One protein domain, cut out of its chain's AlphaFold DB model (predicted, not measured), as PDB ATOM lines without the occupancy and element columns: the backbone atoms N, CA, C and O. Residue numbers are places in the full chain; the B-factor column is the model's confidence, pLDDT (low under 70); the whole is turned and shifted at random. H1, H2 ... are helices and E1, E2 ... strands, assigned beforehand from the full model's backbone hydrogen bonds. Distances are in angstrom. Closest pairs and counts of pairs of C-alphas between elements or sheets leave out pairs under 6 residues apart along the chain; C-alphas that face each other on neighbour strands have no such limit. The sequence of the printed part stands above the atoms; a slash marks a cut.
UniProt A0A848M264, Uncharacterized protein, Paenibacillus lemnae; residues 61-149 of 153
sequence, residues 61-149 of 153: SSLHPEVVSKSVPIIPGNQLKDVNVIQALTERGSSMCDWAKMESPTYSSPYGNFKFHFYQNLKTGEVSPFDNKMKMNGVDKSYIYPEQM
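This is residues 61 to 149 of the 153 residues of an uncharacterized protein of Paenibacillus lemnae (UniProt A0A848M264). One long, strongly twisted sheet is built along the extended strand E4, with E2 and E1 side by side toward its last residues and E3, E5 and E6 toward its first ones. The helices are small: H1 and H2 only graze the sheet and H3 is off it, while the meander E3 E4 E5 E6 folds back and forth. The 89 printed residues include three named helices and six named strands, in the order H1 E1 H2 E2 E3 E4 E5 E6 H3. The sheet is branched and its neighbour pairs are antiparallel; the class is mixed, helices and strands. The whole is compact, with a radius of gyration of the C-alphas of 13.0 A, but elongated in outline, spanning 41 by 24 by 23 A.

E4, residues 112 to 121, has three neighbours in staggered pairing. E2, residues 99 to 103, pairs with its residues 117 to 121, at 169 degrees between directions; N 102 and O 118 are 2.8 A apart. E3, residues 107 to 109, lies on the same side of E4 and forms a hairpin with it, with N 107 and O 114 at 2.8 A. E5, residues 133 to 136, lies on the other side and forms a hairpin with E4, with N 117 and O 133 at 2.8 A. The edge strand E6, residues 139 to 141, forms a hairpin with E5, with N 136 and O 139 at 2.9 A. The edge strand E1, residues 72 to 76, pairs with E2 at 135 degrees, with N 74 and O 101 at 2.8 A. H2, residues 83 to 90, only grazes the sheet with residues 85 to 90; its closest C-alpha to E2 is that of Leu 89, 7.7 A from that of Trp 99. H1, residues 65 to 69, only grazes it with residues 67 to 68. H3, residues 146 to 149, is not on the sheet and is apart from E5. In H1 and H2 every O i to N i+4 pair is within hydrogen-bond range; H3 is too short for such a pair, and its one O i to N i+3 pair is within range.

H1 begins at C-alpha 65, (139.435, 148.600, 152.128), and is 6.1 A long. E1 is 10.5 A, H2 10.4 A, E2 13.0 A and E3 6.9 A. E4 runs 29.2 A, from C-alpha 112 at (123.883, 132.755, 146.664) to C-alpha 121 at (150.157, 145.240, 144.369). E5 is 9.6 A, E6 6.2 A and H3 5.1 A.

The two C-alphas farthest apart, of Gly 93 and Pro 110, are 41.2 A apart. The printed part has no cut. The link from E4 to E5, 11 residues, is long. Mean pLDDT of the printed part is 84.6; residue 110 and residues 138 to 149 are under 70.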
ATOM      1  N   SER A  61     133.330 153.532 144.028       70.75
ATOM      2  CA  SER A  61     133.464 152.622 142.872       70.75
ATOM      3  C   SER A  61     134.667 151.667 142.938       70.75
ATOM      4  O   SER A  61     135.142 151.185 141.917       70.75
ATOM      5  N   SER A  62     135.154 151.358 144.138       77.69
ATOM      6  CA  SER A  62     136.184 150.351 144.408       77.69
ATOM      7  C   SER A  62     135.730 149.409 145.521       77.69
ATOM      8  O   SER A  62     134.742 149.674 146.207       77.69
ATOM      9  N   LEU A  63     136.438 148.294 145.720       84.19
ATOM     10  CA  LEU A  63     136.202 147.441 146.887       84.19
ATOM     11  C   LEU A  63     136.521 148.209 148.171       84.19
ATOM     12  O   LEU A  63     137.521 148.924 148.252       84.19
ATOM     13  N   HIS A  64     135.680 148.036 149.187       89.25
ATOM     14  CA  HIS A  64     135.910 148.623 150.495       89.25
ATOM     15  C   HIS A  64     137.263 148.123 151.047       89.25
ATOM     16  O   HIS A  64     137.550 146.923 150.951       89.25
ATOM     17  N   PRO A  65     138.100 148.986 151.656       88.75
ATOM     18  CA  PRO A  65     139.435 148.600 152.128       88.75
ATOM     19  C   PRO A  65     139.440 147.398 153.077       88.75
ATOM     20  O   PRO A  65     140.382 146.612 153.087       88.75
ATOM     21  N   GLU A  66     138.368 147.218 153.848       90.06
ATOM     22  CA  GLU A  66     138.215 146.059 154.728       90.06
ATOM     23  C   GLU A  66     138.130 144.737 153.948       90.06
ATOM     24  O   GLU A  66     138.764 143.757 154.341       90.06
ATOM     25  N   VAL A  67     137.421 144.713 152.814       90.06
ATOM     26  CA  VAL A  67     137.347 143.541 151.922       90.06
ATOM     27  C   VAL A  67     138.740 143.208 151.403       90.06
ATOM     28  O   VAL A  67     139.171 142.058 151.479       90.06
ATOM     29  N   VAL A  68     139.476 144.227 150.948       91.12
ATOM     30  CA  VAL A  68     140.853 144.081 150.459       91.12
ATOM     31  C   VAL A  68     141.766 143.540 151.562       91.12
ATOM     32  O   VAL A  68     142.481 142.571 151.339       91.12
ATOM     33  N   SER A  69     141.680 144.088 152.776       92.50
ATOM     34  CA  SER A  69     142.525 143.685 153.911       92.50
ATOM     35  C   SER A  69     142.300 142.243 154.381       92.50
ATOM     36  O   SER A  69     143.227 141.602 154.866       92.50
ATOM     37  N   LYS A  70     141.075 141.722 154.229       93.50
ATOM     38  CA  LYS A  70     140.715 140.343 154.591       93.50
ATOM     39  C   LYS A  70     140.955 139.348 153.454       93.50
ATOM     40  O   LYS A  70     140.717 138.154 153.635       93.50
ATOM     41  N   SER A  71     141.362 139.828 152.281       94.81
ATOM     42  CA  SER A  71     141.601 138.993 151.108       94.81
ATOM     43  C   SER A  71     142.978 138.340 151.161       94.81
ATOM     44  O   SER A  71     143.918 138.865 151.754       94.81
ATOM     45  N   VAL A  72     143.102 137.188 150.508       95.94
ATOM     46  CA  VAL A  72     144.334 136.393 150.486       95.94
ATOM     47  C   VAL A  72     144.863 136.242 149.060       95.94
ATOM     48  O   VAL A  72     144.067 136.153 148.122       95.94
ATOM     49  N   PRO A  73     146.191 136.196 148.859       95.62
ATOM     50  CA  PRO A  73     146.760 135.923 147.548       95.62
ATOM     51  C   PRO A  73     146.521 134.458 147.168       95.62
ATOM     52  O   PRO A  73     146.845 133.547 147.928       95.62
ATOM     53  N   ILE A  74     145.975 134.231 145.975       95.12
ATOM     54  CA  ILE A  74     145.724 132.890 145.423       95.12
ATOM     55  C   ILE A  74     146.644 132.549 144.251       95.12
ATOM     56  O   ILE A  74     146.913 131.376 144.012       95.12
ATOM     57  N   ILE A  75     147.134 133.556 143.518       94.31
ATOM     58  CA  ILE A  75     148.120 133.377 142.445       94.31
ATOM     59  C   ILE A  75     149.125 134.530 142.533       94.31
ATOM     60  O   ILE A  75     148.721 135.680 142.355       94.31
ATOM     61  N   PRO A  76     150.415 134.273 142.803       94.75
ATOM     62  CA  PRO A  76     151.424 135.325 142.782       94.75
ATOM     63  C   PRO A  76     151.628 135.843 141.351       94.75
ATOM     64  O   PRO A  76     151.459 135.109 140.377       94.75
ATOM     65  N   GLY A  77     151.998 137.113 141.204       91.81
ATOM     66  CA  GLY A  77     152.022 137.785 139.905       91.81
ATOM     67  C   GLY A  77     153.025 137.192 138.916       91.81
ATOM     68  O   GLY A  77     152.749 137.137 137.723       91.81
ATOM     69  N   ASN A  78     154.129 136.622 139.401       92.19
ATOM     70  CA  ASN A  78     155.090 135.874 138.581       92.19
ATOM     71  C   ASN A  78     154.539 134.549 138.004       92.19
ATOM     72  O   ASN A  78     155.181 133.948 137.146       92.19
ATOM     73  N   GLN A  79     153.376 134.088 138.468       93.75
ATOM     74  CA  GLN A  79     152.668 132.916 137.947       93.75
ATOM     75  C   GLN A  79     151.464 133.291 137.072       93.75
ATOM     76  O   GLN A  79     150.804 132.402 136.526       93.75
ATOM     77  N   LEU A  80     151.175 134.587 136.906       90.69
ATOM     78  CA  LEU A  80     150.172 135.054 135.953       90.69
ATOM     79  C   LEU A  80     150.699 134.866 134.527       90.69
ATOM     80  O   LEU A  80     151.857 135.151 134.237       90.69
ATOM     81  N   LYS A  81     149.841 134.350 133.642       89.88
ATOM     82  CA  LYS A  81     150.191 134.009 132.250       89.88
ATOM     83  C   LYS A  81     149.426 134.823 131.211       89.88
ATOM     84  O   LYS A  81     149.744 134.748 130.030       89.88
ATOM     85  N   ASP A  82     148.399 135.553 131.636       89.19
ATOM     86  CA  ASP A  82     147.589 136.360 130.731       89.19
ATOM     87  C   ASP A  82     148.360 137.628 130.351       89.19
ATOM     88  O   ASP A  82     148.663 138.463 131.204       89.19
ATOM     89  N   VAL A  83     148.694 137.750 129.065       89.88
ATOM     90  CA  VAL A  83     149.501 138.854 128.528       89.88
ATOM     91  C   VAL A  83     148.804 140.200 128.720       89.88
ATOM     92  O   VAL A  83     149.473 141.173 129.057       89.88
ATOM     93  N   ASN A  84     147.476 140.259 128.581       89.88
ATOM     94  CA  ASN A  84     146.728 141.506 128.754       89.88
ATOM     95  C   ASN A  84     146.751 141.951 130.218       89.88
ATOM     96  O   ASN A  84     146.940 143.130 130.502       89.88
ATOM     97  N   VAL A  85     146.620 141.000 131.150       88.62
ATOM     98  CA  VAL A  85     146.746 141.277 132.589       88.62
ATOM     99  C   VAL A  85     148.160 141.753 132.911       88.62
ATOM    100  O   VAL A  85     148.318 142.785 133.551       88.62
ATOM    101  N   ILE A  86     149.194 141.044 132.450       90.44
ATOM    102  CA  ILE A  86     150.592 141.421 132.704       90.44
ATOM    103  C   ILE A  86     150.866 142.835 132.184       90.44
ATOM    104  O   ILE A  86     151.434 143.656 132.905       90.44
ATOM    105  N   GLN A  87     150.431 143.141 130.961       90.19
ATOM    106  CA  GLN A  87     150.610 144.457 130.363       90.19
ATOM    107  C   GLN A  87     149.879 145.541 131.163       90.19
ATOM    108  O   GLN A  87     150.492 146.550 131.496       90.19
ATOM    109  N   ALA A  88     148.615 145.316 131.533       89.19
ATOM    110  CA  ALA A  88     147.836 146.282 132.305       89.19
ATOM    111  C   ALA A  88     148.435 146.538 133.699       89.19
ATOM    112  O   ALA A  88     148.493 147.677 134.154       89.19
ATOM    113  N   LEU A  89     148.915 145.493 134.382       90.38
ATOM    114  CA  LEU A  89     149.500 145.633 135.718       90.38
ATOM    115  C   LEU A  89     150.868 146.327 135.687       90.38
ATOM    116  O   LEU A  89     151.174 147.113 136.583       90.38
ATOM    117  N   THR A  90     151.677 146.080 134.655       91.06
ATOM    118  CA  THR A  90     153.037 146.639 134.517       91.06
ATOM    119  C   THR A  90     153.114 147.936 133.711       91.06
ATOM    120  O   THR A  90     154.191 148.522 133.632       91.06
ATOM    121  N   GLU A  91     151.997 148.440 133.177       88.69
ATOM    122  CA  GLU A  91     151.943 149.645 132.334       88.69
ATOM    123  C   GLU A  91     152.614 150.863 132.992       88.69
ATOM    124  O   GLU A  91     153.313 151.638 132.342       88.69
ATOM    125  N   ARG A  92     152.462 150.999 134.313       83.19
ATOM    126  CA  ARG A  92     153.053 152.087 135.109       83.19
ATOM    127  C   ARG A  92     154.491 151.811 135.576       83.19
ATOM    128  O   ARG A  92     154.992 152.513 136.450       83.19
ATOM    129  N   GLY A  93     155.150 150.789 135.030       85.06
ATOM    130  CA  GLY A  93     156.525 150.402 135.369       85.06
ATOM    131  C   GLY A  93     156.661 149.541 136.630       85.06
ATOM    132  O   GLY A  93     157.765 149.373 137.144       85.06
ATOM    133  N   SER A  94     155.558 149.003 137.151       87.50
ATOM    134  CA  SER A  94     155.582 148.102 138.306       87.50
ATOM    135  C   SER A  94     156.096 146.704 137.913       87.50
ATOM    136  O   SER A  94     156.042 146.311 136.747       87.50
ATOM    137  N   SER A  95     156.614 145.933 138.876       91.38
ATOM    138  CA  SER A  95     157.073 144.561 138.623       91.38
ATOM    139  C   SER A  95     155.956 143.555 138.872       91.38
ATOM    140  O   SER A  95     155.277 143.631 139.892       91.38
ATOM    141  N   MET A  96     155.825 142.529 138.024       92.50
ATOM    142  CA  MET A  96     154.885 141.423 138.268       92.50
ATOM    143  C   MET A  96     155.134 140.689 139.588       92.50
ATOM    144  O   MET A  96     154.199 140.125 140.144       92.50
ATOM    145  N   CYS A  97     156.357 140.706 140.123       92.56
ATOM    146  CA  CYS A  97     156.644 140.130 141.441       92.56
ATOM    147  C   CYS A  97     155.945 140.875 142.588       92.56
ATOM    148  O   CYS A  97     155.804 140.317 143.672       92.56
ATOM    149  N   ASP A  98     155.515 142.113 142.348       94.12
ATOM    150  CA  ASP A  98     154.839 142.941 143.341       94.12
ATOM    151  C   ASP A  98     153.327 142.710 143.329       94.12
ATOM    152  O   ASP A  98     152.653 143.069 144.286       94.12
ATOM    153  N   TRP A  99     152.790 142.092 142.277       95.31
ATOM    154  CA  TRP A  99     151.362 141.834 142.131       95.31
ATOM    155  C   TRP A  99     150.978 140.430 142.585       95.31
ATOM    156  O   TRP A  99     151.774 139.494 142.546       95.31
ATOM    157  N   ALA A 100     149.713 140.263 142.949       95.50
ATOM    158  CA  ALA A 100     149.074 138.967 143.110       95.50
ATOM    159  C   ALA A 100     147.600 139.047 142.710       95.50
ATOM    160  O   ALA A 100     146.956 140.092 142.837       95.50
ATOM    161  N   LYS A 101     147.056 137.921 142.250       94.62
ATOM    162  CA  LYS A 101     145.613 137.710 142.213       94.62
ATOM    163  C   LYS A 101     145.143 137.385 143.622       94.62
ATOM    164  O   LYS A 101     145.633 136.435 144.237       94.62
ATOM    165  N   MET A 102     144.181 138.155 144.091       95.00
ATOM    166  CA  MET A 102     143.596 138.082 145.416       95.00
ATOM    167  C   MET A 102     142.222 137.422 145.354       95.00
ATOM    168  O   MET A 102     141.509 137.538 144.354       95.00
ATOM    169  N   GLU A 103     141.844 136.756 146.438       94.31
ATOM    170  CA  GLU A 103     140.497 136.249 146.678       94.31
ATOM    171  C   GLU A 103     139.980 136.773 148.020       94.31
ATOM    172  O   GLU A 103     140.657 136.656 149.044       94.31
ATOM    173  N   SER A 104     138.771 137.333 148.020       92.81
ATOM    174  CA  SER A 104     138.105 137.777 149.245       92.81
ATOM    175  C   SER A 104     137.529 136.614 150.060       92.81
ATOM    176  O   SER A 104     137.314 135.516 149.532       92.81
ATOM    177  N   PRO A 105     137.143 136.858 151.326       91.69
ATOM    178  CA  PRO A 105     136.235 135.968 152.038       91.69
ATOM    179  C   PRO A 105     134.934 135.733 151.259       91.69
ATOM    180  O   PRO A 105     134.575 136.499 150.359       91.69
ATOM    181  N   THR A 106     134.219 134.670 151.624       90.06
ATOM    182  CA  THR A 106     132.873 134.413 151.106       90.06
ATOM    183  C   THR A 106     131.869 135.354 151.757       90.06
ATOM    184  O   THR A 106     131.778 135.406 152.981       90.06
ATOM    185  N   TYR A 107     131.069 136.013 150.932       86.00
ATOM    186  CA  TYR A 107     129.917 136.813 151.331       86.00
ATOM    187  C   TYR A 107     128.626 136.139 150.858       86.00
ATOM    188  O   TYR A 107     128.639 135.319 149.936       86.00
ATOM    189  N   SER A 108     127.497 136.473 151.481       80.62
ATOM    190  CA  SER A 108     126.188 135.908 151.136       80.62
ATOM    191  C   SER A 108     125.277 136.965 150.521       80.62
ATOM    192  O   SER A 108     125.172 138.075 151.027       80.62
ATOM    193  N   SER A 109     124.576 136.597 149.448       73.69
ATOM    194  CA  SER A 109     123.540 137.411 148.799       73.69
ATOM    195  C   SER A 109     122.215 136.632 148.709       73.69
ATOM    196  O   SER A 109     122.205 135.413 148.913       73.69
ATOM    197  N   PRO A 110     121.082 137.278 148.367       68.75
ATOM    198  CA  PRO A 110     119.838 136.581 148.030       68.75
ATOM    199  C   PRO A 110     120.000 135.535 146.913       68.75
ATOM    200  O   PRO A 110     119.258 134.558 146.894       68.75
ATOM    201  N   TYR A 111     120.975 135.710 146.015       70.88
ATOM    202  CA  TYR A 111     121.204 134.839 144.856       70.88
ATOM    203  C   TYR A 111     122.271 133.757 145.087       70.88
ATOM    204  O   TYR A 111     122.552 132.948 144.197       70.88
ATOM    205  N   GLY A 112     122.869 133.727 146.278       76.00
ATOM    206  CA  GLY A 112     123.883 132.755 146.664       76.00
ATOM    207  C   GLY A 112     125.154 133.385 147.212       76.00
ATOM    208  O   GLY A 112     125.257 134.600 147.402       76.00
ATOM    209  N   ASN A 113     126.124 132.522 147.492       83.94
ATOM    210  CA  ASN A 113     127.404 132.928 148.048       83.94
ATOM    211  C   ASN A 113     128.320 133.450 146.947       83.94
ATOM    212  O   ASN A 113     128.345 132.899 145.842       83.94
ATOM    213  N   PHE A 114     129.100 134.477 147.260       85.12
ATOM    214  CA  PHE A 114     130.024 135.076 146.313       85.12
ATOM    215  C   PHE A 114     131.363 135.462 146.939       85.12
ATOM    216  O   PHE A 114     131.491 135.593 148.155       85.12
ATOM    217  N   LYS A 115     132.374 135.616 146.083       90.00
ATOM    218  CA  LYS A 115     133.714 136.113 146.416       90.00
ATOM    219  C   LYS A 115     134.187 137.080 145.339       90.00
ATOM    220  O   LYS A 115     133.812 136.924 144.177       90.00
ATOM    221  N   PHE A 116     135.063 138.005 145.701       88.75
ATOM    222  CA  PHE A 116     135.752 138.877 144.758       88.75
ATOM    223  C   PHE A 116     137.120 138.317 144.403       88.75
ATOM    224  O   PHE A 116     137.883 137.911 145.280       88.75
ATOM    225  N   HIS A 117     137.426 138.326 143.109       90.69
ATOM    226  CA  HIS A 117     138.753 138.109 142.553       90.69
ATOM    227  C   HIS A 117     139.238 139.429 141.966       90.69
ATOM    228  O   HIS A 117     138.552 140.024 141.140       90.69
ATOM    229  N   PHE A 118     140.409 139.884 142.388       91.00
ATOM    230  CA  PHE A 118     140.995 141.148 141.942       91.00
ATOM    231  C   PHE A 118     142.517 141.046 141.934       91.00
ATOM    232  O   PHE A 118     143.073 140.080 142.455       91.00
ATOM    233  N   TYR A 119     143.201 142.026 141.351       92.75
ATOM    234  CA  TYR A 119     144.662 142.099 141.403       92.75
ATOM    235  C   TYR A 119     145.104 143.196 142.361       92.75
ATOM    236  O   TYR A 119     144.584 144.309 142.308       92.75
ATOM    237  N   GLN A 120     146.076 142.889 143.215       94.19
ATOM    238  CA  GLN A 120     146.640 143.846 144.160       94.19
ATOM    239  C   GLN A 120     148.161 143.852 144.088       94.19
ATOM    240  O   GLN A 120     148.789 142.795 144.025       94.19
ATOM    241  N   ASN A 121     148.744 145.045 144.132       94.38
ATOM    242  CA  ASN A 121     150.157 145.240 144.369       94.38
ATOM    243  C   ASN A 121     150.419 145.125 145.875       94.38
ATOM    244  O   ASN A 121     149.999 145.970 146.661       94.38
ATOM    245  N   LEU A 122     151.116 144.075 146.289       93.00
ATOM    246  CA  LEU A 122     151.400 143.768 147.686       93.00
ATOM    247  C   LEU A 122     152.442 144.709 148.311       93.00
ATOM    248  O   LEU A 122     152.536 144.766 149.533       93.00
ATOM    249  N   LYS A 123     153.213 145.456 147.505       92.31
ATOM    250  CA  LYS A 123     154.143 146.477 148.013       92.31
ATOM    251  C   LYS A 123     153.454 147.805 148.298       92.31
ATOM    252  O   LYS A 123     153.756 148.434 149.305       92.31
ATOM    253  N   THR A 124     152.579 148.254 147.401       91.44
ATOM    254  CA  THR A 124     151.942 149.582 147.496       91.44
ATOM    255  C   THR A 124     150.533 149.533 148.082       91.44
ATOM    256  O   THR A 124     150.015 150.560 148.513       91.44
ATOM    257  N   GLY A 125     149.902 148.358 148.096       90.06
ATOM    258  CA  GLY A 125     148.495 148.175 148.446       90.06
ATOM    259  C   GLY A 125     147.520 148.520 147.316       90.06
ATOM    260  O   GLY A 125     146.316 148.355 147.509       90.06
ATOM    261  N   GLU A 126     148.008 148.968 146.153       90.25
ATOM    262  CA  GLU A 126     147.188 149.367 145.002       90.25
ATOM    263  C   GLU A 126     146.344 148.195 144.489       90.25
ATOM    264  O   GLU A 126     146.867 147.114 144.223       90.25
ATOM    265  N   VAL A 127     145.040 148.416 144.317       89.38
ATOM    266  CA  VAL A 127     144.133 147.461 143.670       89.38
ATOM    267  C   VAL A 127     143.949 147.884 142.219       89.38
ATOM    268  O   VAL A 127     143.590 149.026 141.940       89.38
ATOM    269  N   SER A 128     144.194 146.962 141.292       87.25
ATOM    270  CA  SER A 128     144.014 147.231 139.869       87.25
ATOM    271  C   SER A 128     142.525 147.355 139.534       87.25
ATOM    272  O   SER A 128     141.731 146.544 140.011       87.25
ATOM    273  N   PRO A 129     142.113 148.308 138.681       80.75
ATOM    274  CA  PRO A 129     140.755 148.342 138.137       80.75
ATOM    275  C   PRO A 129     140.521 147.262 137.062       80.75
ATOM    276  O   PRO A 129     139.390 147.078 136.613       80.75
ATOM    277  N   PHE A 130     141.574 146.567 136.615       79.62
ATOM    278  CA  PHE A 130     141.517 145.621 135.505       79.62
ATOM    279  C   PHE A 130     141.017 144.238 135.937       79.62
ATOM    280  O   PHE A 130     141.550 143.640 136.867       79.62
ATOM    281  N   ASP A 131     140.038 143.705 135.199       72.94
ATOM    282  CA  ASP A 131     139.539 142.324 135.311       72.94
ATOM    283  C   ASP A 131     139.122 141.890 136.732       72.94
ATOM    284  O   ASP A 131     139.187 140.711 137.089       72.94
ATOM    285  N   ASN A 132     138.654 142.839 137.546       75.69
ATOM    286  CA  ASN A 132     138.015 142.516 138.817       75.69
ATOM    287  C   ASN A 132     136.729 141.730 138.536       75.69
ATOM    288  O   ASN A 132     135.964 142.055 137.631       75.69
ATOM    289  N   LYS A 133     136.498 140.651 139.277       80.12
ATOM    290  CA  LYS A 133     135.389 139.727 139.028       80.12
ATOM    291  C   LYS A 133     134.749 139.304 140.328       80.12
ATOM    292  O   LYS A 133     135.411 139.188 141.357       80.12
ATOM    293  N   MET A 134     133.467 138.993 140.253       81.06
ATOM    294  CA  MET A 134     132.748 138.371 141.345       81.06
ATOM    295  C   MET A 134     132.368 136.948 140.944       81.06
ATOM    296  O   MET A 134     131.638 136.708 139.983       81.06
ATOM    297  N   LYS A 135     132.842 135.968 141.706       79.44
ATOM    298  CA  LYS A 135     132.415 134.579 141.552       79.44
ATOM    299  C   LYS A 135     131.196 134.335 142.407       79.44
ATOM    300  O   LYS A 135     131.309 134.438 143.622       79.44
ATOM    301  N   MET A 136     130.074 133.950 141.807       78.31
ATOM    302  CA  MET A 136     128.857 133.580 142.533       78.31
ATOM    303  C   MET A 136     128.548 132.099 142.329       78.31
ATOM    304  O   MET A 136     128.463 131.633 141.197       78.31
ATOM    305  N   ASN A 137     128.391 131.351 143.423       72.12
ATOM    306  CA  ASN A 137     128.177 129.896 143.415       72.12
ATOM    307  C   ASN A 137     129.207 129.131 142.551       72.12
ATOM    308  O   ASN A 137     128.872 128.155 141.887       72.12
ATOM    309  N   GLY A 138     130.458 129.603 142.516       66.25
ATOM    310  CA  GLY A 138     131.529 129.010 141.704       66.25
ATOM    311  C   GLY A 138     131.516 129.393 140.219       66.25
ATOM    312  O   GLY A 138     132.446 129.029 139.506       66.25
ATOM    313  N   VAL A 139     130.521 130.159 139.762       66.50
ATOM    314  CA  VAL A 139     130.449 130.690 138.396       66.50
ATOM    315  C   VAL A 139     131.032 132.099 138.368       66.50
ATOM    316  O   VAL A 139     130.606 132.973 139.126       66.50
ATOM    317  N   ASP A 140     132.005 132.321 137.483       65.00
ATOM    318  CA  ASP A 140     132.525 133.653 137.176       65.00
ATOM    319  C   ASP A 140     131.418 134.515 136.573       65.00
ATOM    320  O   ASP A 140     130.886 134.211 135.504       65.00
ATOM    321  N   LYS A 141     131.067 135.601 137.259       66.38
ATOM    322  CA  LYS A 141     130.177 136.623 136.730       66.38
ATOM    323  C   LYS A 141     130.896 137.971 136.753       66.38
ATOM    324  O   LYS A 141     131.453 138.382 137.767       66.38
ATOM    325  N   SER A 142     130.862 138.696 135.642       60.97
ATOM    326  CA  SER A 142     131.544 139.994 135.504       60.97
ATOM    327  C   SER A 142     130.783 141.161 136.155       60.97
ATOM    328  O   SER A 142     130.861 142.287 135.673       60.97
ATOM    329  N   TYR A 143     130.018 140.907 137.221       63.47
ATOM    330  CA  TYR A 143     129.356 141.962 137.986       63.47
ATOM    331  C   TYR A 143     130.322 142.421 139.069       63.47
ATOM    332  O   TYR A 143     130.611 141.670 139.997       63.47
ATOM    333  N   ILE A 144     130.853 143.628 138.926       61.56
ATOM    334  CA  ILE A 144     131.734 144.222 139.933       61.56
ATOM    335  C   ILE A 144     130.917 145.141 140.829       61.56
ATOM    336  O   ILE A 144     131.213 145.218 142.010       61.56
ATOM    337  N   TYR A 145     129.871 145.789 140.306       64.19
ATOM    338  CA  TYR A 145     129.158 146.836 141.037       64.19
ATOM    339  C   TYR A 145     127.719 146.458 141.404       64.19
ATOM    340  O   TYR A 145     127.044 145.785 140.617       64.19
ATOM    341  N   PRO A 146     127.205 146.954 142.549       59.44
ATOM    342  CA  PRO A 146     125.815 146.755 142.971       59.44
ATOM    343  C   PRO A 146     124.799 147.122 141.902       59.44
ATOM    344  O   PRO A 146     123.840 146.391 141.695       59.44
ATOM    345  N   GLU A 147     125.052 148.198 141.165       62.66
ATOM    346  CA  GLU A 147     124.170 148.687 140.103       62.66
ATOM    347  C   GLU A 147     124.039 147.697 138.937       62.66
ATOM    348  O   GLU A 147     123.005 147.641 138.278       62.66
ATOM    349  N   GLN A 148     125.071 146.881 138.698       64.12
ATOM    350  CA  GLN A 148     125.054 145.845 137.666       64.12
ATOM    351  C   GLN A 148     124.325 144.576 138.130       64.12
ATOM    352  O   GLN A 148     123.916 143.762 137.304       64.12
ATOM    353  N   MET A 149     124.203 144.387 139.446       60.94
ATOM    354  CA  MET A 149     123.596 143.206 140.057       60.94
ATOM    355  C   MET A 149     122.126 143.440 140.430       60.94
ATOM    356  O   MET A 149     121.309 142.531 140.304       60.94
TER     357      MET A 149